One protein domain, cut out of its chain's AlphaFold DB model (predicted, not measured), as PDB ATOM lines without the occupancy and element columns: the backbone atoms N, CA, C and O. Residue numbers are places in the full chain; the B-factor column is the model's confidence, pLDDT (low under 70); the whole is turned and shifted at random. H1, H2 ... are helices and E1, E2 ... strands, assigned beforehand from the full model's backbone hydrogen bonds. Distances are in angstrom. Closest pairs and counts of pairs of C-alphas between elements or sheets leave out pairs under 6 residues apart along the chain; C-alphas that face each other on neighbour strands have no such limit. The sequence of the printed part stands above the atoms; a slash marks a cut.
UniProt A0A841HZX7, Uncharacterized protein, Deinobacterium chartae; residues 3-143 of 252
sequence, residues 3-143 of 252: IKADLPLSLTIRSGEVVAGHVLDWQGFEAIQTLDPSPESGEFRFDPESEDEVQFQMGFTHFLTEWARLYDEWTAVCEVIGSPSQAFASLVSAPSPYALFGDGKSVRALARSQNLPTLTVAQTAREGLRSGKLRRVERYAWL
ATOM      1  N   ILE A   3      91.707  -4.835 -59.005       54.66
ATOM      2  CA  ILE A   3      92.741  -4.630 -57.986       54.66
ATOM      3  C   ILE A   3      92.398  -3.370 -57.183       54.66
ATOM      4  O   ILE A   3      92.062  -2.342 -57.770       54.66
ATOM      5  N   LYS A   4      92.447  -3.452 -55.846       49.94
ATOM      6  CA  LYS A   4      92.271  -2.299 -54.952       49.94
ATOM      7  C   LYS A   4      93.612  -1.580 -54.842       49.94
ATOM      8  O   LYS A   4      94.398  -1.833 -53.938       49.94
ATOM      9  N   ALA A   5      93.852  -0.709 -55.809       57.81
ATOM     10  CA  ALA A   5      94.888   0.311 -55.787       57.81
ATOM     11  C   ALA A   5      94.215   1.684 -55.941       57.81
ATOM     12  O   ALA A   5      93.027   1.757 -56.269       57.81
ATOM     13  N   ASP A   6      94.968   2.775 -55.780       70.19
ATOM     14  CA  ASP A   6      94.468   4.134 -56.068       70.19
ATOM     15  C   ASP A   6      93.947   4.278 -57.516       70.19
ATOM     16  O   ASP A   6      93.163   5.179 -57.828       70.19
ATOM     17  N   LEU A   7      94.347   3.346 -58.393       79.56
ATOM     18  CA  LEU A   7      93.839   3.149 -59.746       79.56
ATOM     19  C   LEU A   7      92.994   1.870 -59.856       79.56
ATOM     20  O   LEU A   7      93.486   0.785 -59.541       79.56
ATOM     21  N   PRO A   8      91.759   1.951 -60.386       82.06
ATOM     22  CA  PRO A   8      90.877   0.798 -60.536       82.06
ATOM     23  C   PRO A   8      91.263  -0.042 -61.764       82.06
ATOM     24  O   PRO A   8      90.660   0.072 -62.835       82.06
ATOM     25  N   LEU A   9      92.279  -0.891 -61.610       85.38
ATOM     26  CA  LEU A   9      92.697  -1.856 -62.628       85.38
ATOM     27  C   LEU A   9      91.718  -3.024 -62.703       85.38
ATOM     28  O   LEU A   9      91.394  -3.636 -61.684       85.38
ATOM     29  N   SER A  10      91.324  -3.380 -63.920       87.12
ATOM     30  CA  SER A  10      90.600  -4.610 -64.223       87.12
ATOM     31  C   SER A  10      91.390  -5.467 -65.209       87.12
ATOM     32  O   SER A  10      91.848  -4.961 -66.229       87.12
ATOM     33  N   LEU A  11      91.518  -6.764 -64.922       86.69
ATOM     34  CA  LEU A  11      92.116  -7.769 -65.808       86.69
ATOM     35  C   LEU A  11      91.089  -8.846 -66.175       86.69
ATOM     36  O   LEU A  11      90.379  -9.353 -65.293       86.69
ATOM     37  N   THR A  12      91.068  -9.233 -67.451       86.94
ATOM     38  CA  THR A  12      90.285 -10.358 -67.979       86.94
ATOM     39  C   THR A  12      91.203 -11.554 -68.184       86.94
ATOM     40  O   THR A  12      92.253 -11.437 -68.817       86.94
ATOM     41  N   ILE A  13      90.804 -12.706 -67.641       82.88
ATOM     42  CA  ILE A  13      91.564 -13.956 -67.712       82.88
ATOM     43  C   ILE A  13      90.724 -14.995 -68.453       82.88
ATOM     44  O   ILE A  13      89.583 -15.242 -68.068       82.88
ATOM     45  N   ARG A  14      91.289 -15.626 -69.484       82.75
ATOM     46  CA  ARG A  14      90.653 -16.699 -70.259       82.75
ATOM     47  C   ARG A  14      91.611 -17.881 -70.327       82.75
ATOM     48  O   ARG A  14      92.770 -17.714 -70.679       82.75
ATOM     49  N   SER A  15      91.142 -19.068 -69.941       80.94
ATOM     50  CA  SER A  15      91.954 -20.300 -69.945       80.94
ATOM     51  C   SER A  15      93.291 -20.191 -69.188       80.94
ATOM     52  O   SER A  15      94.276 -20.810 -69.570       80.94
ATOM     53  N   GLY A  16      93.330 -19.404 -68.106       77.94
ATOM     54  CA  GLY A  16      94.546 -19.177 -67.314       77.94
ATOM     55  C   GLY A  16      95.487 -18.096 -67.859       77.94
ATOM     56  O   GLY A  16      96.520 -17.844 -67.246       77.94
ATOM     57  N   GLU A  17      95.134 -17.422 -68.954       83.44
ATOM     58  CA  GLU A  17      95.930 -16.347 -69.558       83.44
ATOM     59  C   GLU A  17      95.255 -14.988 -69.382       83.44
ATOM     60  O   GLU A  17      94.033 -14.878 -69.489       83.44
ATOM     61  N   VAL A  18      96.041 -13.936 -69.125       86.44
ATOM     62  CA  VAL A  18      95.529 -12.559 -69.131       86.44
ATOM     63  C   VAL A  18      95.353 -12.131 -70.582       86.44
ATOM     64  O   VAL A  18      96.328 -12.010 -71.318       86.44
ATOM     65  N   VAL A  19      94.108 -11.894 -70.986       87.06
ATOM     66  CA  VAL A  19      93.752 -11.584 -72.379       87.06
ATOM     67  C   VAL A  19      93.379 -10.125 -72.596       87.06
ATOM     68  O   VAL A  19      93.417  -9.664 -73.728       87.06
ATOM     69  N   ALA A  20      93.029  -9.393 -71.540       89.00
ATOM     70  CA  ALA A  20      92.735  -7.967 -71.615       89.00
ATOM     71  C   ALA A  20      92.961  -7.295 -70.262       89.00
ATOM     72  O   ALA A  20      92.941  -7.946 -69.212       89.00
ATOM     73  N   GLY A  21      93.145  -5.980 -70.283       89.06
ATOM     74  CA  GLY A  21      93.175  -5.199 -69.060       89.06
ATOM     75  C   GLY A  21      93.025  -3.713 -69.307       89.06
ATOM     76  O   GLY A  21      93.343  -3.199 -70.379       89.06
ATOM     77  N   HIS A  22      92.469  -3.036 -68.310       90.12
ATOM     78  CA  HIS A  22      92.109  -1.635 -68.416       90.12
ATOM     79  C   HIS A  22      92.121  -0.926 -67.065       90.12
ATOM     80  O   HIS A  22      91.865  -1.519 -66.016       90.12
ATOM     81  N   VAL A  23      92.377   0.376 -67.118       90.56
ATOM     82  CA  VAL A  23      92.206   1.330 -66.026       90.56
ATOM     83  C   VAL A  23      91.099   2.280 -66.444       90.56
ATOM     84  O   VAL A  23      91.302   3.085 -67.350       90.56
ATOM     85  N   LEU A  24      89.938   2.201 -65.790       91.38
ATOM     86  CA  LEU A  24      88.730   2.895 -66.250       91.38
ATOM     87  C   LEU A  24      88.471   2.598 -67.741       91.38
ATOM     88  O   LEU A  24      88.186   1.462 -68.102       91.38
ATOM     89  N   ASP A  25      88.591   3.603 -68.598       91.62
ATOM     90  CA  ASP A  25      88.400   3.541 -70.042       91.62
ATOM     91  C   ASP A  25      89.712   3.357 -70.834       91.62
ATOM     92  O   ASP A  25      89.679   3.133 -72.043       91.62
ATOM     93  N   TRP A  26      90.874   3.430 -70.175       93.38
ATOM     94  CA  TRP A  26      92.180   3.238 -70.806       93.38
ATOM     95  C   TRP A  26      92.541   1.754 -70.860       93.38
ATOM     96  O   TRP A  26      92.694   1.107 -69.827       93.38
ATOM     97  N   GLN A  27      92.672   1.218 -72.070       91.94
ATOM     98  CA  GLN A  27      92.792  -0.216 -72.328       91.94
ATOM     99  C   GLN A  27      94.178  -0.616 -72.840       91.94
ATOM    100  O   GLN A  27      94.954   0.214 -73.318       91.94
ATOM    101  N   GLY A  28      94.444  -1.919 -72.815       90.94
ATOM    102  CA  GLY A  28      95.631  -2.511 -73.406       90.94
ATOM    103  C   GLY A  28      96.834  -2.510 -72.467       90.94
ATOM    104  O   GLY A  28      96.784  -2.077 -71.316       90.94
ATOM    105  N   PHE A  29      97.948  -3.033 -72.972       89.75
ATOM    106  CA  PHE A  29      99.120  -3.313 -72.146       89.75
ATOM    107  C   PHE A  29      99.791  -2.028 -71.667       89.75
ATOM    108  O   PHE A  29     100.364  -1.989 -70.585       89.75
ATOM    109  N   GLU A  30      99.625  -0.943 -72.428       90.31
ATOM    110  CA  GLU A  30     100.067   0.388 -72.033       90.31
ATOM    111  C   GLU A  30      99.395   0.868 -70.739       90.31
ATOM    112  O   GLU A  30     100.045   1.541 -69.948       90.31
ATOM    113  N   ALA A  31      98.131   0.502 -70.487       90.56
ATOM    114  CA  ALA A  31      97.456   0.828 -69.234       90.56
ATOM    115  C   ALA A  31      98.038   0.022 -68.066       90.56
ATOM    116  O   ALA A  31      98.375   0.571 -67.013       90.56
ATOM    117  N   ILE A  32      98.206  -1.281 -68.290       90.44
ATOM    118  CA  ILE A  32      98.635  -2.255 -67.284       90.44
ATOM    119  C   ILE A  32     100.076  -2.005 -66.845       90.44
ATOM    120  O   ILE A  32     100.339  -1.933 -65.650       90.44
ATOM    121  N   GLN A  33     100.995  -1.797 -67.794       88.88
ATOM    122  CA  GLN A  33     102.431  -1.661 -67.520       88.88
ATOM    123  C   GLN A  33     102.776  -0.494 -66.585       88.88
ATOM    124  O   GLN A  33     103.884  -0.418 -66.073       88.88
ATOM    125  N   THR A  34     101.855   0.451 -66.381       87.31
ATOM    126  CA  THR A  34     102.080   1.592 -65.486       87.31
ATOM    127  C   THR A  34     101.754   1.295 -64.027       87.31
ATOM    128  O   THR A  34     101.943   2.168 -63.180       87.31
ATOM    129  N   LEU A  35     101.243   0.107 -63.725       87.12
ATOM    130  CA  LEU A  35     100.775  -0.285 -62.403       87.12
ATOM    131  C   LEU A  35     101.687  -1.332 -61.787       87.12
ATOM    132  O   LEU A  35     102.268  -2.141 -62.506       87.12
ATOM    133  N   ASP A  36     101.748  -1.329 -60.459       85.44
ATOM    134  CA  ASP A  36     102.488  -2.330 -59.701       85.44
ATOM    135  C   ASP A  36     101.937  -3.740 -60.005       85.44
ATOM    136  O   ASP A  36     100.732  -3.973 -59.833       85.44
ATOM    137  N   PRO A  37     102.778  -4.682 -60.474       84.75
ATOM    138  CA  PRO A  37     102.366  -6.061 -60.729       84.75
ATOM    139  C   PRO A  37     102.080  -6.868 -59.449       84.75
ATOM    140  O   PRO A  37     101.559  -7.980 -59.553       84.75
ATOM    141  N   SER A  38     102.398  -6.343 -58.258       81.75
ATOM    142  CA  SER A  38     102.232  -7.006 -56.954       81.75
ATOM    143  C   SER A  38     101.215  -6.293 -56.047       81.75
ATOM    144  O   SER A  38     101.567  -5.824 -54.965       81.75
ATOM    145  N   PRO A  39      99.933  -6.199 -56.438       74.56
ATOM    146  CA  PRO A  39      98.938  -5.525 -55.616       74.56
ATOM    147  C   PRO A  39      98.655  -6.263 -54.304       74.56
ATOM    148  O   PRO A  39      98.475  -7.480 -54.284       74.56
ATOM    149  N   GLU A  40      98.514  -5.507 -53.214       73.06
ATOM    150  CA  GLU A  40      98.244  -6.066 -51.882       73.06
ATOM    151  C   GLU A  40      96.808  -6.595 -51.721       73.06
ATOM    152  O   GLU A  40      96.557  -7.494 -50.918       73.06
ATOM    153  N   SER A  41      95.838  -6.047 -52.465       73.44
ATOM    154  CA  SER A  41      94.435  -6.470 -52.374       73.44
ATOM    155  C   SER A  41      93.643  -6.265 -53.673       73.44
ATOM    156  O   SER A  41      94.009  -5.482 -54.549       73.44
ATOM    157  N   GLY A  42      92.526  -6.985 -53.814       72.94
ATOM    158  CA  GLY A  42      91.664  -6.933 -54.994       72.94
ATOM    159  C   GLY A  42      90.353  -7.699 -54.818       72.94
ATOM    160  O   GLY A  42      90.165  -8.441 -53.858       72.94
ATOM    161  N   GLU A  43      89.432  -7.504 -55.754       77.06
ATOM    162  CA  GLU A  43      88.162  -8.213 -55.871       77.06
ATOM    163  C   GLU A  43      88.177  -9.117 -57.107       77.06
ATOM    164  O   GLU A  43      88.533  -8.709 -58.212       77.06
ATOM    165  N   PHE A  44      87.744 -10.362 -56.952       72.31
ATOM    166  CA  PHE A  44      87.681 -11.320 -58.050       72.31
ATOM    167  C   PHE A  44      86.225 -11.566 -58.428       72.31
ATOM    168  O   PHE A  44      85.392 -11.861 -57.575       72.31
ATOM    169  N   ARG A  45      85.925 -11.453 -59.723       72.38
ATOM    170  CA  ARG A  45      84.629 -11.802 -60.307       72.38
ATOM    171  C   ARG A  45      84.867 -12.750 -61.474       72.38
ATOM    172  O   ARG A  45      85.757 -12.496 -62.285       72.38
ATOM    173  N   PHE A  46      84.068 -13.808 -61.524       69.69
ATOM    174  CA  PHE A  46      84.005 -14.758 -62.626       69.69
ATOM    175  C   PHE A  46      82.742 -14.462 -63.426       69.69
ATOM    176  O   PHE A  46      81.663 -14.390 -62.841       69.69
ATOM    177  N   ASP A  47      82.890 -14.269 -64.734       69.44
ATOM    178  CA  ASP A  47      81.768 -14.142 -65.661       69.44
ATOM    179  C   ASP A  47      81.888 -15.273 -66.697       69.44
ATOM    180  O   ASP A  47      82.925 -15.359 -67.361       69.44
ATOM    181  N   PRO A  48      80.917 -16.202 -66.781       60.03
ATOM    182  CA  PRO A  48      80.998 -17.362 -67.673       60.03
ATOM    183  C   PRO A  48      80.847 -16.996 -69.159       60.03
ATOM    184  O   PRO A  48      81.229 -17.791 -70.014       60.03
ATOM    185  N   GLU A  49      80.341 -15.800 -69.467       57.16
ATOM    186  CA  GLU A  49      80.121 -15.290 -70.822       57.16
ATOM    187  C   GLU A  49      80.767 -13.905 -70.959       57.16
ATOM    188  O   GLU A  49      80.159 -12.876 -70.682       57.16
ATOM    189  N   SER A  50      82.036 -13.874 -71.363       59.88
ATOM    190  CA  SER A  50      82.725 -12.634 -71.728       59.88
ATOM    191  C   SER A  50      83.080 -12.707 -73.213       59.88
ATOM    192  O   SER A  50      83.993 -13.431 -73.622       59.88
ATOM    193  N   GLU A  51      82.332 -11.954 -74.025       62.62
ATOM    194  CA  GLU A  51      82.656 -11.648 -75.429       62.62
ATOM    195  C   GLU A  51      83.792 -10.614 -75.542       62.62
ATOM    196  O   GLU A  51      84.016 -10.057 -76.613       62.62
ATOM    197  N   ASP A  52      84.516 -10.342 -74.449       67.62
ATOM    198  CA  ASP A  52      85.585  -9.350 -74.458       67.62
ATOM    199  C   ASP A  52      86.614  -9.691 -75.537       67.62
ATOM    200  O   ASP A  52      87.073 -10.840 -75.674       67.62
ATOM    201  N   GLU A  53      86.972  -8.658 -76.293       74.06
ATOM    202  CA  GLU A  53      88.007  -8.721 -77.307       74.06
ATOM    203  C   GLU A  53      89.343  -9.089 -76.649       74.06
ATOM    204  O   GLU A  53      89.759  -8.510 -75.643       74.06
ATOM    205  N   VAL A  54      90.018 -10.089 -77.217       78.81
ATOM    206  CA  VAL A  54      91.350 -10.499 -76.769       78.81
ATOM    207  C   VAL A  54      92.345  -9.426 -77.204       78.81
ATOM    208  O   VAL A  54      92.650  -9.297 -78.386       78.81
ATOM    209  N   GLN A  55      92.861  -8.671 -76.238       81.50
ATOM    210  CA  GLN A  55      93.855  -7.615 -76.441       81.50
ATOM    211  C   GLN A  55      95.286  -8.156 -76.424       81.50
ATOM    212  O   GLN A  55      96.172  -7.577 -77.051       81.50
ATOM    213  N   PHE A  56      95.529  -9.253 -75.699       82.00
ATOM    214  CA  PHE A  56      96.852  -9.854 -75.533       82.00
ATOM    215  C   PHE A  56      96.851 -11.313 -75.968       82.00
ATOM    216  O   PHE A  56      95.953 -12.078 -75.628       82.00
ATOM    217  N   GLN A  57      97.905 -11.706 -76.674       78.75
ATOM    218  CA  GLN A  57      98.187 -13.094 -77.038       78.75
ATOM    219  C   GLN A  57      99.547 -13.476 -76.453       78.75
ATOM    220  O   GLN A  57     100.552 -13.566 -77.155       78.75
ATOM    221  N   MET A  58      99.599 -13.593 -75.127       80.38
ATOM    222  CA  MET A  58     100.820 -13.876 -74.382       80.38
ATOM    223  C   MET A  58     100.539 -14.945 -73.331       80.38
ATOM    224  O   MET A  58      99.582 -14.822 -72.572       80.38
ATOM    225  N   GLY A  59     101.420 -15.942 -73.223       83.62
ATOM    226  CA  GLY A  59     101.363 -16.884 -72.107       83.62
ATOM    227  C   GLY A  59     101.543 -16.158 -70.768       83.62
ATOM    228  O   GLY A  59     102.330 -15.215 -70.672       83.62
ATOM    229  N   PHE A  60     100.846 -16.618 -69.726       84.75
ATOM    230  CA  PHE A  60     100.773 -15.943 -68.421       84.75
ATOM    231  C   PHE A  60     102.140 -15.565 -67.826       84.75
ATOM    232  O   PHE A  60     102.339 -14.429 -67.400       84.75
ATOM    233  N   THR A  61     103.112 -16.482 -67.848       87.25
ATOM    234  CA  THR A  61     104.468 -16.214 -67.340       87.25
ATOM    235  C   THR A  61     105.157 -15.098 -68.121       87.25
ATOM    236  O   THR A  61     105.734 -14.199 -67.519       87.25
ATOM    237  N   HIS A  62     105.063 -15.125 -69.453       88.50
ATOM    238  CA  HIS A  62     105.653 -14.093 -70.304       88.50
ATOM    239  C   HIS A  62     104.985 -12.734 -70.063       88.50
ATOM    240  O   HIS A  62     105.675 -11.726 -69.950       88.50
ATOM    241  N   PHE A  63     103.660 -12.718 -69.903       89.62
ATOM    242  CA  PHE A  63     102.907 -11.517 -69.549       89.62
ATOM    243  C   PHE A  63     103.383 -10.898 -68.234       89.62
ATOM    244  O   PHE A  63     103.694  -9.711 -68.205       89.62
ATOM    245  N   LEU A  64     103.491 -11.690 -67.163       89.19
ATOM    246  CA  LEU A  64     103.958 -11.186 -65.869       89.19
ATOM    247  C   LEU A  64     105.400 -10.673 -65.928       89.19
ATOM    248  O   LEU A  64     105.697  -9.631 -65.347       89.19
ATOM    249  N   THR A  65     106.289 -11.378 -66.633       92.19
ATOM    250  CA  THR A  65     107.680 -10.939 -66.803       92.19
ATOM    251  C   THR A  65     107.763  -9.607 -67.545       92.19
ATOM    252  O   THR A  65     108.459  -8.703 -67.085       92.19
ATOM    253  N   GLU A  66     107.031  -9.452 -68.650       92.56
ATOM    254  CA  GLU A  66     107.031  -8.195 -69.403       92.56
ATOM    255  C   GLU A  66     106.361  -7.061 -68.636       92.56
ATOM    256  O   GLU A  66     106.860  -5.937 -68.670       92.56
ATOM    257  N   TRP A  67     105.285  -7.341 -67.897       92.06
ATOM    258  CA  TRP A  67     104.649  -6.340 -67.046       92.06
ATOM    259  C   TRP A  67     105.639  -5.830 -65.997       92.06
ATOM    260  O   TRP A  67     105.875  -4.625 -65.939       92.06
ATOM    261  N   ALA A  68     106.287  -6.714 -65.235       92.56
ATOM    262  CA  ALA A  68     107.265  -6.303 -64.229       92.56
ATOM    263  C   ALA A  68     108.404  -5.469 -64.837       92.56
ATOM    264  O   ALA A  68     108.691  -4.369 -64.369       92.56
ATOM    265  N   ARG A  69     108.983  -5.938 -65.952       95.44
ATOM    266  CA  ARG A  69     110.066  -5.232 -66.651       95.44
ATOM    267  C   ARG A  69     109.648  -3.827 -67.095       95.44
ATOM    268  O   ARG A  69     110.410  -2.874 -66.934       95.44
ATOM    269  N   LEU A  70     108.462  -3.697 -67.686       94.56
ATOM    270  CA  LEU A  70     107.968  -2.417 -68.191       94.56
ATOM    271  C   LEU A  70     107.519  -1.487 -67.068       94.56
ATOM    272  O   LEU A  70     107.665  -0.277 -67.216       94.56
ATOM    273  N   TYR A  71     107.026  -2.024 -65.954       93.12
ATOM    274  CA  TYR A  71     106.710  -1.245 -64.762       93.12
ATOM    275  C   TYR A  71     107.964  -0.629 -64.134       93.12
ATOM    276  O   TYR A  71     107.985   0.576 -63.861       93.12
ATOM    277  N   ASP A  72     109.035  -1.413 -63.984       94.25
ATOM    278  CA  ASP A  72     110.327  -0.920 -63.494       94.25
ATOM    279  C   ASP A  72     110.876   0.171 -64.419       94.25
ATOM    280  O   ASP A  72     111.318   1.240 -63.988       94.25
ATOM    281  N   GLU A  73     110.800  -0.074 -65.727       95.44
ATOM    282  CA  GLU A  73     111.251   0.873 -66.733       95.44
ATOM    283  C   GLU A  73     110.418   2.163 -66.733       95.44
ATOM    284  O   GLU A  73     110.970   3.265 -66.802       95.44
ATOM    285  N   TRP A  74     109.098   2.041 -66.619       94.06
ATOM    286  CA  TRP A  74     108.175   3.164 -66.524       94.06
ATOM    287  C   TRP A  74     108.462   4.024 -65.293       94.06
ATOM    288  O   TRP A  74     108.557   5.249 -65.411       94.06
ATOM    289  N   THR A  75     108.663   3.386 -64.140       92.56
ATOM    290  CA  THR A  75     109.033   4.026 -62.871       92.56
ATOM    291  C   THR A  75     110.337   4.806 -63.027       92.56
ATOM    292  O   THR A  75     110.355   6.024 -62.836       92.56
ATOM    293  N   ALA A  76     111.396   4.153 -63.517       94.25
ATOM    294  CA  ALA A  76     112.702   4.777 -63.733       94.25
ATOM    295  C   ALA A  76     112.671   5.926 -64.759       94.25
ATOM    296  O   ALA A  76     113.505   6.836 -64.737       94.25
ATOM    297  N   VAL A  77     111.748   5.886 -65.725       95.31
ATOM    298  CA  VAL A  77     111.537   7.002 -66.652       95.31
ATOM    299  C   VAL A  77     110.826   8.157 -65.963       95.31
ATOM    300  O   VAL A  77     111.292   9.293 -66.071       95.31
ATOM    301  N   CYS A  78     109.738   7.885 -65.248       93.50
ATOM    302  CA  CYS A  78     108.922   8.910 -64.609       93.50
ATOM    303  C   CYS A  78     109.640   9.615 -63.449       93.50
ATOM    304  O   CYS A  78     109.424  10.809 -63.270       93.50
ATOM    305  N   GLU A  79     110.583   8.963 -62.765       93.56
ATOM    306  CA  GLU A  79     111.514   9.625 -61.832       93.56
ATOM    307  C   GLU A  79     112.296  10.773 -62.491       93.56
ATOM    308  O   GLU A  79     112.556  11.808 -61.879       93.56
ATOM    309  N   VAL A  80     112.660  10.617 -63.769       95.31
ATOM    310  CA  VAL A  80     113.405  11.641 -64.508       95.31
ATOM    311  C   VAL A  80     112.481  12.598 -65.232       95.31
ATOM    312  O   VAL A  80     112.769  13.784 -65.266       95.31
ATOM    313  N   ILE A  81     111.390  12.157 -65.852       95.19
ATOM    314  CA  ILE A  81     110.539  13.070 -66.632       95.19
ATOM    315  C   ILE A  81     109.485  13.780 -65.774       95.19
ATOM    316  O   ILE A  81     108.916  14.776 -66.212       95.19
ATOM    317  N   GLY A  82     109.257  13.323 -64.543       93.38
ATOM    318  CA  GLY A  82     108.174  13.770 -63.675       93.38
ATOM    319  C   GLY A  82     106.876  13.037 -63.997       93.38
ATOM    320  O   GLY A  82     106.407  12.256 -63.190       93.38
ATOM    321  N   SER A  83     106.295  13.263 -65.174       94.31
ATOM    322  CA  SER A  83     105.028  12.645 -65.597       94.31
ATOM    323  C   SER A  83     104.958  12.566 -67.126       94.31
ATOM    324  O   SER A  83     105.496  13.447 -67.795       94.31
ATOM    325  N   PRO A  84     104.270  11.585 -67.736       95.69
ATOM    326  CA  PRO A  84     104.011  11.587 -69.182       95.69
ATOM    327  C   PRO A  84     103.175  12.790 -69.641       95.69
ATOM    328  O   PRO A  84     103.229  13.203 -70.807       95.69
ATOM    329  N   SER A  85     102.404  13.376 -68.727       96.56
ATOM    330  CA  SER A  85     101.676  14.613 -68.974       96.56
ATOM    331  C   SER A  85     102.584  15.839 -68.994       96.56
ATOM    332  O   SER A  85     102.208  16.829 -69.614       96.56
ATOM    333  N   GLN A  86     103.776  15.788 -68.397       95.88
ATOM    334  CA  GLN A  86     104.730  16.897 -68.349       95.88
ATOM    335  C   GLN A  86     105.095  17.383 -69.759       95.88
ATOM    336  O   GLN A  86     105.465  16.591 -70.626       95.88
ATOM    337  N   ALA A  87     105.000  18.692 -69.991       96.56
ATOM    338  CA  ALA A  87     105.445  19.343 -71.219       96.56
ATOM    339  C   ALA A  87     106.955  19.615 -71.218       96.56
ATOM    340  O   ALA A  87     107.539  19.946 -70.179       96.56
ATOM    341  N   PHE A  88     107.559  19.552 -72.407       97.69
ATOM    342  CA  PHE A  88     108.978  19.817 -72.624       97.69
ATOM    343  C   PHE A  88     109.197  20.803 -73.763       97.69
ATOM    344  O   PHE A  88     108.567  20.699 -74.814       97.69
ATOM    345  N   ALA A  89     110.137  21.722 -73.563       97.19
ATOM    346  CA  ALA A  89     110.661  22.575 -74.618       97.19
ATOM    347  C   ALA A  89     112.042  22.070 -75.040       97.19
ATOM    348  O   ALA A  89     112.914  21.843 -74.196       97.19
ATOM    349  N   SER A  90     112.247  21.913 -76.342       96.81
ATOM    350  CA  SER A  90     113.545  21.605 -76.927       96.81
ATOM    351  C   SER A  90     114.399  22.854 -77.079       96.81
ATOM    352  O   SER A  90     113.889  23.947 -77.337       96.81
ATOM    353  N   LEU A  91     115.718  22.692 -76.985       93.19
ATOM    354  CA  LEU A  91     116.640  23.728 -77.445       93.19
ATOM    355  C   LEU A  91     116.474  23.955 -78.953       93.19
ATOM    356  O   LEU A  91     116.238  23.012 -79.704       93.19
ATOM    357  N   VAL A  92     116.682  25.193 -79.407       90.38
ATOM    358  CA  VAL A  92     116.554  25.576 -80.828       90.38
ATOM    359  C   VAL A  92     117.449  24.725 -81.744       90.38
ATOM    360  O   VAL A  92     117.071  24.419 -82.868       90.38
ATOM    361  N   SER A  93     118.621  24.309 -81.259       92.81
ATOM    362  CA  SER A  93     119.588  23.475 -81.986       92.81
ATOM    363  C   SER A  93     119.489  21.979 -81.665       92.81
ATOM    364  O   SER A  93     120.387  21.206 -82.015       92.81
ATOM    365  N   ALA A  94     118.456  21.544 -80.939       94.25
ATOM    366  CA  ALA A  94     118.298  20.136 -80.613       94.25
ATOM    367  C   ALA A  94     118.013  19.333 -81.896       94.25
ATOM    368  O   ALA A  94     117.164  19.738 -82.687       94.25
ATOM    369  N   PRO A  95     118.702  18.202 -82.134       96.06
ATOM    370  CA  PRO A  95     118.390  17.350 -83.273       96.06
ATOM    371  C   PRO A  95     117.080  16.588 -83.040       96.06
ATOM    372  O   PRO A  95     116.568  16.504 -81.919       96.06
ATOM    373  N   SER A  96     116.558  15.972 -84.101       93.75
ATOM    374  CA  SER A  96     115.587  14.884 -83.957       93.75
ATOM    375  C   SER A  96     116.188  13.757 -83.094       93.75
ATOM    376  O   SER A  96     117.387  13.495 -83.219       93.75
ATOM    377  N   PRO A  97     115.409  13.094 -82.219       95.12
ATOM    378  CA  PRO A  97     113.962  13.256 -82.007       95.12
ATOM    379  C   PRO A  97     113.567  14.385 -81.037       95.12
ATOM    380  O   PRO A  97     112.385  14.703 -80.927       95.12
ATOM    381  N   TYR A  98     114.514  15.034 -80.354       97.12
ATOM    382  CA  TYR A  98     114.220  16.052 -79.334       97.12
ATOM    383  C   TYR A  98     113.514  17.288 -79.902       97.12
ATOM    384  O   TYR A  98     112.615  17.825 -79.262       97.12
ATOM    385  N   ALA A  99     113.869  17.701 -81.123       96.81
ATOM    386  CA  ALA A  99     113.230  18.821 -81.820       96.81
ATOM    387  C   ALA A  99     111.702  18.673 -81.952       96.81
ATOM    388  O   ALA A  99     110.984  19.666 -82.047       96.81
ATOM    389  N   LEU A 100     111.182  17.438 -81.943       96.44
ATOM    390  CA  LEU A 100     109.754  17.168 -82.117       96.44
ATOM    391  C   LEU A 100     108.902  17.654 -80.935       96.44
ATOM    392  O   LEU A 100     107.699  17.881 -81.116       96.44
ATOM    393  N   PHE A 101     109.513  17.836 -79.757       96.62
ATOM    394  CA  PHE A 101     108.863  18.425 -78.582       96.62
ATOM    395  C   PHE A 101     108.559  19.918 -78.768       96.62
ATOM    396  O   PHE A 101     107.605  20.425 -78.169       96.62
ATOM    397  N   GLY A 102     109.310  20.605 -79.636       94.00
ATOM    398  CA  GLY A 102     109.104  22.014 -79.950       94.00
ATOM    399  C   GLY A 102     109.189  22.894 -78.705       94.00
ATOM    400  O   GLY A 102     110.142  22.816 -77.935       94.00
ATOM    401  N   ASP A 103     108.184  23.734 -78.488       90.94
ATOM    402  CA  ASP A 103     108.125  24.700 -77.389       90.94
ATOM    403  C   ASP A 103     107.266  24.243 -76.195       90.94
ATOM    404  O   ASP A 103     107.060  25.014 -75.257       90.94
ATOM    405  N   GLY A 104     106.789  22.992 -76.176       92.94
ATOM    406  CA  GLY A 104     106.066  22.484 -75.009       92.94
ATOM    407  C   GLY A 104     105.140  21.294 -75.237       92.94
ATOM    408  O   GLY A 104     104.112  21.207 -74.558       92.94
ATOM    409  N   LYS A 105     105.406  20.392 -76.185       95.88
ATOM    410  CA  LYS A 105     104.621  19.148 -76.231       95.88
ATOM    411  C   LYS A 105     104.938  18.292 -75.007       95.88
ATOM    412  O   LYS A 105     106.072  18.256 -74.539       95.88
ATOM    413  N   SER A 106     103.932  17.598 -74.491       97.50
ATOM    414  CA  SER A 106     104.140  16.541 -73.505       97.50
ATOM    415  C   SER A 106     104.508  15.223 -74.168       97.50
ATOM    416  O   SER A 106     104.328  15.061 -75.379       97.50
ATOM    417  N   VAL A 107     104.976  14.263 -73.371       97.19
ATOM    418  CA  VAL A 107     105.194  12.887 -73.839       97.19
ATOM    419  C   VAL A 107     103.894  12.311 -74.408       97.19
ATOM    420  O   VAL A 107     103.904  11.822 -75.534       97.19
ATOM    421  N   ARG A 108     102.759  12.468 -73.708       96.00
ATOM    422  CA  ARG A 108     101.422  12.052 -74.187       96.00
ATOM    423  C   ARG A 108     101.054  12.696 -75.527       96.00
ATOM    424  O   ARG A 108     100.629  12.011 -76.457       96.00
ATOM    425  N   ALA A 109     101.217  14.015 -75.636       95.75
ATOM    426  CA  ALA A 109     100.854  14.751 -76.844       95.75
ATOM    427  C   ALA A 109     101.727  14.338 -78.035       95.75
ATOM    428  O   ALA A 109     101.218  14.150 -79.142       95.75
ATOM    429  N   LEU A 110     103.033  14.168 -77.808       97.12
ATOM    430  CA  LEU A 110     103.955  13.759 -78.856       97.12
ATOM    431  C   LEU A 110     103.704  12.307 -79.285       97.12
ATOM    432  O   LEU A 110     103.553  12.081 -80.483       97.12
ATOM    433  N   ALA A 111     103.557  11.373 -78.337       96.38
ATOM    434  CA  ALA A 111     103.211   9.970 -78.591       96.38
ATOM    435  C   ALA A 111     101.958   9.843 -79.460       96.38
ATOM    436  O   ALA A 111     102.006   9.238 -80.529       96.38
ATOM    437  N   ARG A 112     100.878  10.540 -79.082       93.94
ATOM    438  CA  ARG A 112      99.641  10.589 -79.872       93.94
ATOM    439  C   ARG A 112      99.867  11.163 -81.270       93.94
ATOM    440  O   ARG A 112      99.392  10.597 -82.245       93.94
ATOM    441  N   SER A 113     100.584  12.283 -81.383       95.12
ATOM    442  CA  SER A 113     100.795  12.952 -82.676       95.12
ATOM    443  C   SER A 113     101.707  12.185 -83.636       95.12
ATOM    444  O   SER A 113     101.667  12.440 -84.835       95.12
ATOM    445  N   GLN A 114     102.565  11.304 -83.119       96.12
ATOM    446  CA  GLN A 114     103.502  10.500 -83.907       96.12
ATOM    447  C   GLN A 114     103.065   9.038 -84.024       96.12
ATOM    448  O   GLN A 114     103.745   8.262 -84.686       96.12
ATOM    449  N   ASN A 115     101.945   8.666 -83.394       95.19
ATOM    450  CA  ASN A 115     101.486   7.285 -83.273       95.19
ATOM    451  C   ASN A 115     102.590   6.343 -82.750       95.19
ATOM    452  O   ASN A 115     102.840   5.276 -83.306       95.19
ATOM    453  N   LEU A 116     103.293   6.785 -81.702       95.56
ATOM    454  CA  LEU A 116     104.362   6.033 -81.044       95.56
ATOM    455  C   LEU A 116     103.916   5.589 -79.646       95.56
ATOM    456  O   LEU A 116     103.152   6.318 -79.008       95.56
ATOM    457  N   PRO A 117     104.432   4.461 -79.120       94.25
ATOM    458  CA  PRO A 117     104.178   4.061 -77.739       94.25
ATOM    459  C   PRO A 117     104.612   5.148 -76.746       94.25
ATOM    460  O   PRO A 117     105.710   5.708 -76.874       94.25
ATOM    461  N   THR A 118     103.793   5.426 -75.722       95.50
ATOM    462  CA  THR A 118     104.098   6.478 -74.733       95.50
ATOM    463  C   THR A 118     105.447   6.233 -74.066       95.50
ATOM    464  O   THR A 118     106.221   7.175 -73.912       95.50
ATOM    465  N   LEU A 119     105.777   4.976 -73.740       95.19
ATOM    466  CA  LEU A 119     107.055   4.628 -73.115       95.19
ATOM    467  C   LEU A 119     108.262   4.989 -74.001       95.19
ATOM    468  O   LEU A 119     109.230   5.556 -73.502       95.19
ATOM    469  N   THR A 120     108.189   4.755 -75.314       96.56
ATOM    470  CA  THR A 120     109.261   5.116 -76.260       96.56
ATOM    471  C   THR A 120     109.515   6.624 -76.280       96.56
ATOM    472  O   THR A 120     110.657   7.095 -76.247       96.56
ATOM    473  N   VAL A 121     108.441   7.414 -76.284       98.00
ATOM    474  CA  VAL A 121     108.547   8.877 -76.227       98.00
ATOM    475  C   VAL A 121     109.035   9.341 -74.851       98.00
ATOM    476  O   VAL A 121     109.829  10.277 -74.761       98.00
ATOM    477  N   ALA A 122     108.628   8.663 -73.779       97.56
ATOM    478  CA  ALA A 122     109.056   8.946 -72.415       97.56
ATOM    479  C   ALA A 122     110.564   8.691 -72.222       97.56
ATOM    480  O   ALA A 122     111.267   9.532 -71.662       97.56
ATOM    481  N   GLN A 123     111.092   7.585 -72.758       97.75
ATOM    482  CA  GLN A 123     112.532   7.295 -72.793       97.75
ATOM    483  C   GLN A 123     113.301   8.377 -73.560       97.75
ATOM    484  O   GLN A 123     114.351   8.836 -73.108       97.75
ATOM    485  N   THR A 124     112.750   8.828 -74.692       98.19
ATOM    486  CA  THR A 124     113.325   9.925 -75.477       98.19
ATOM    487  C   THR A 124     113.366  11.224 -74.669       98.19
ATOM    488  O   THR A 124     114.382  11.918 -74.658       98.19
ATOM    489  N   ALA A 125     112.286  11.547 -73.950       98.12
ATOM    490  CA  ALA A 125     112.240  12.713 -73.075       98.12
ATOM    491  C   ALA A 125     113.261  12.611 -71.929       98.12
ATOM    492  O   ALA A 125     113.972  13.577 -71.655       98.12
ATOM    493  N   ARG A 126     113.383  11.432 -71.302       98.06
ATOM    494  CA  ARG A 126     114.376  11.155 -70.255       98.06
ATOM    495  C   ARG A 126     115.792  11.444 -70.741       98.06
ATOM    496  O   ARG A 126     116.531  12.155 -70.063       98.06
ATOM    497  N   GLU A 127     116.162  10.912 -71.901       98.12
ATOM    498  CA  GLU A 127     117.492  11.137 -72.469       98.12
ATOM    499  C   GLU A 127     117.698  12.604 -72.862       98.12
ATOM    500  O   GLU A 127     118.741  13.196 -72.583       98.12
ATOM    501  N   GLY A 128     116.670  13.243 -73.424       97.81
ATOM    502  CA  GLY A 128     116.700  14.664 -73.757       97.81
ATOM    503  C   GLY A 128     116.920  15.566 -72.537       97.81
ATOM    504  O   GLY A 128     117.665  16.539 -72.632       97.81
ATOM    505  N   LEU A 129     116.329  15.243 -71.384       97.31
ATOM    506  CA  LEU A 129     116.572  15.963 -70.129       97.31
ATOM    507  C   LEU A 129     117.993  15.731 -69.608       97.31
ATOM    508  O   LEU A 129     118.678  16.690 -69.257       97.31
ATOM    509  N   ARG A 130     118.450  14.472 -69.580       96.94
ATOM    510  CA  ARG A 130     119.793  14.108 -69.090       96.94
ATOM    511  C   ARG A 130     120.905  14.742 -69.922       96.94
ATOM    512  O   ARG A 130     121.900  15.196 -69.372       96.94
ATOM    513  N   SER A 131     120.708  14.821 -71.234       96.50
ATOM    514  CA  SER A 131     121.642  15.444 -72.179       96.50
ATOM    515  C   SER A 131     121.475  16.966 -72.315       96.50
ATOM    516  O   SER A 131     122.172  17.593 -73.116       96.50
ATOM    517  N   GLY A 132     120.544  17.581 -71.573       96.69
ATOM    518  CA  GLY A 132     120.274  19.022 -71.621       96.69
ATOM    519  C   GLY A 132     119.635  19.517 -72.925       96.69
ATOM    520  O   GLY A 132     119.593  20.719 -73.171       96.69
ATOM    521  N   LYS A 133     119.138  18.618 -73.784       97.75
ATOM    522  CA  LYS A 133     118.449  18.946 -75.046       97.75
ATOM    523  C   LYS A 133     116.992  19.358 -74.848       97.75
ATOM    524  O   LYS A 133     116.437  20.046 -75.707       97.75
ATOM    525  N   LEU A 134     116.390  18.943 -73.736       98.00
ATOM    526  CA  LEU A 134     115.041  19.301 -73.319       98.00
ATOM    527  C   LEU A 134     115.072  19.998 -71.960       98.00
ATOM    528  O   LEU A 134     115.910  19.704 -71.109       98.00
ATOM    529  N   ARG A 135     114.095  20.874 -71.733       96.56
ATOM    530  CA  ARG A 135     113.768  21.428 -70.415       96.56
ATOM    531  C   ARG A 135     112.290  21.225 -70.115       96.56
ATOM    532  O   ARG A 135     111.467  21.243 -71.031       96.56
ATOM    533  N   ARG A 136     111.952  21.063 -68.837       95.69
ATOM    534  CA  ARG A 136     110.553  21.039 -68.391       95.69
ATOM    535  C   ARG A 136     109.913  22.414 -68.578       95.69
ATOM    536  O   ARG A 136     110.584  23.438 -68.469       95.69
ATOM    537  N   VAL A 137     108.619  22.409 -68.857       93.56
ATOM    538  CA  VAL A 137     107.757  23.595 -68.927       93.56
ATOM    539  C   VAL A 137     106.608  23.372 -67.957       93.56
ATOM    540  O   VAL A 137     106.067  22.278 -67.947       93.56
ATOM    541  N   GLU A 138     106.202  24.361 -67.165       87.44
ATOM    542  CA  GLU A 138     105.082  24.228 -66.214       87.44
ATOM    543  C   GLU A 138     103.722  24.115 -66.925       87.44
ATOM    544  O   GLU A 138     102.892  25.017 -66.929       87.44
ATOM    545  N   ARG A 139     103.518  22.989 -67.602       91.19
ATOM    546  CA  ARG A 139     102.333  22.649 -68.369       91.19
ATOM    547  C   ARG A 139     102.200  21.135 -68.404       91.19
ATOM    548  O   ARG A 139     103.186  20.416 -68.563       91.19
ATOM    549  N   TYR A 140     100.960  20.676 -68.314       95.44
ATOM    550  CA  TYR A 140     100.606  19.267 -68.315       95.44
ATOM    551  C   TYR A 140      99.595  18.970 -69.420       95.44
ATOM    552  O   TYR A 140      98.776  19.823 -69.760       95.44
ATOM    553  N   ALA A 141      99.629  17.762 -69.982       95.75
ATOM    554  CA  ALA A 141      98.730  17.339 -71.055       95.75
ATOM    555  C   ALA A 141      97.257  17.464 -70.645       95.75
ATOM    556  O   ALA A 141      96.432  17.930 -71.430       95.75
ATOM    557  N   TRP A 142      96.948  17.101 -69.398       95.94
ATOM    558  CA  TRP A 142      95.597  17.161 -68.857       95.94
ATOM    559  C   TRP A 142      95.053  18.597 -68.759       95.94
ATOM    560  O   TRP A 142      93.847  18.777 -68.869       95.94
ATOM    561  N   LEU A 143      95.895  19.641 -68.693       95.00
ATOM    562  CA  LEU A 143      95.423  21.038 -68.724       95.00
ATOM    563  C   LEU A 143      94.746  21.415 -70.057       95.00
ATOM    564  O   LEU A 143      93.948  22.346 -70.112       95.00
TER     565      LEU A 143
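AT A GLANCE: This is residues 3 to 143 of the 252 residues of an uncharacterized protein of Deinobacterium chartae (UniProt A0A841HZX7). Two small lobes lie one after the other along the longest axis, joined by one long helix, H2, whose first turns are at the first lobe and whose last turns are at the second. The first lobe is the strand hairpin E1 and E2 with the short helix H1, and the long unnamed stretch of residues 33 to 59 loops out round this hairpin; in the second lobe H5 packs on the two-stranded sheet of E3 and E4, with the short helices H3 and H4 beside H5. The printed part has 141 residues with five named helices and four named strands, in the order E1, E2, H1, H2, E3, H3, H4, H5, E4; both sheets are antiparallel and the class is mixed, helices and strands. It is only just compact, close to loose, with a radius of gyration of the C-alphas of 17.3 A, and its spans are 57 by 29 by 28 A.

HOW THE PARTS SIT: E1, residues 9 to 14, and E2, residues 17 to 23, are a hairpin, antiparallel at 159 degrees, with N 10 and O 22 at 2.9 A. H1, residues 29 to 32, comes closest to E2 at the C-alphas of His 22 and Ala 31, 5.9 A. H2, residues 60 to 81, comes closest to E2 at the C-alphas of Glu 17 and Phe 60, 5.0 A. E3, residues 86 to 90, and E4, residues 134 to 140, are antiparallel at 143 degrees, with N 89 and O 135 at 2.9 A. H5, residues 118 to 130, touches H2, with residues 74 to 81 of H2 alone; the closest C-alphas are Ile 81 and Arg 126, 5.6 A, and the tilt of 36 degrees, the same way, is only just steep. H4, residues 107 to 114, touches H5 at a steep tilt of 61 degrees, opposite ways, closest at the C-alphas of Ala 111 and Thr 118, 5.3 A. H3, residues 98 to 101, only just touches H5, with 3 pairs of C-alphas within 8 A, the closest Tyr 98 and Gly 128 at 6.3 A. E1 and E2 are apart from E3 and E4. Every O i to N i+4 pair is within hydrogen-bond range in H4 and H5, and 17 of 18 in H2; H1 and H3 are too short for such a pair.

IN THESE COORDINATES: E1 begins at C-alpha 9 (92.697, -1.856, -62.628) and is 16.8 A long; E2 is 18.4 A. H2 runs 30.7 A, from C-alpha 60 (100.773, -15.943, -68.421). H5 is 18.3 A and E4 15.3 A, ending at C-alpha 140 (100.606, 19.267, -68.315).

THE WHOLE: The C-alphas farthest apart are those of Pro 48 and Ser 93, 58.0 A. The printed part has no cut, and the link from H1 to H2 is long, 27 residues. Mean pLDDT of the printed part is 88.7; residues 3 to 5 and 46 to 52 are under 70.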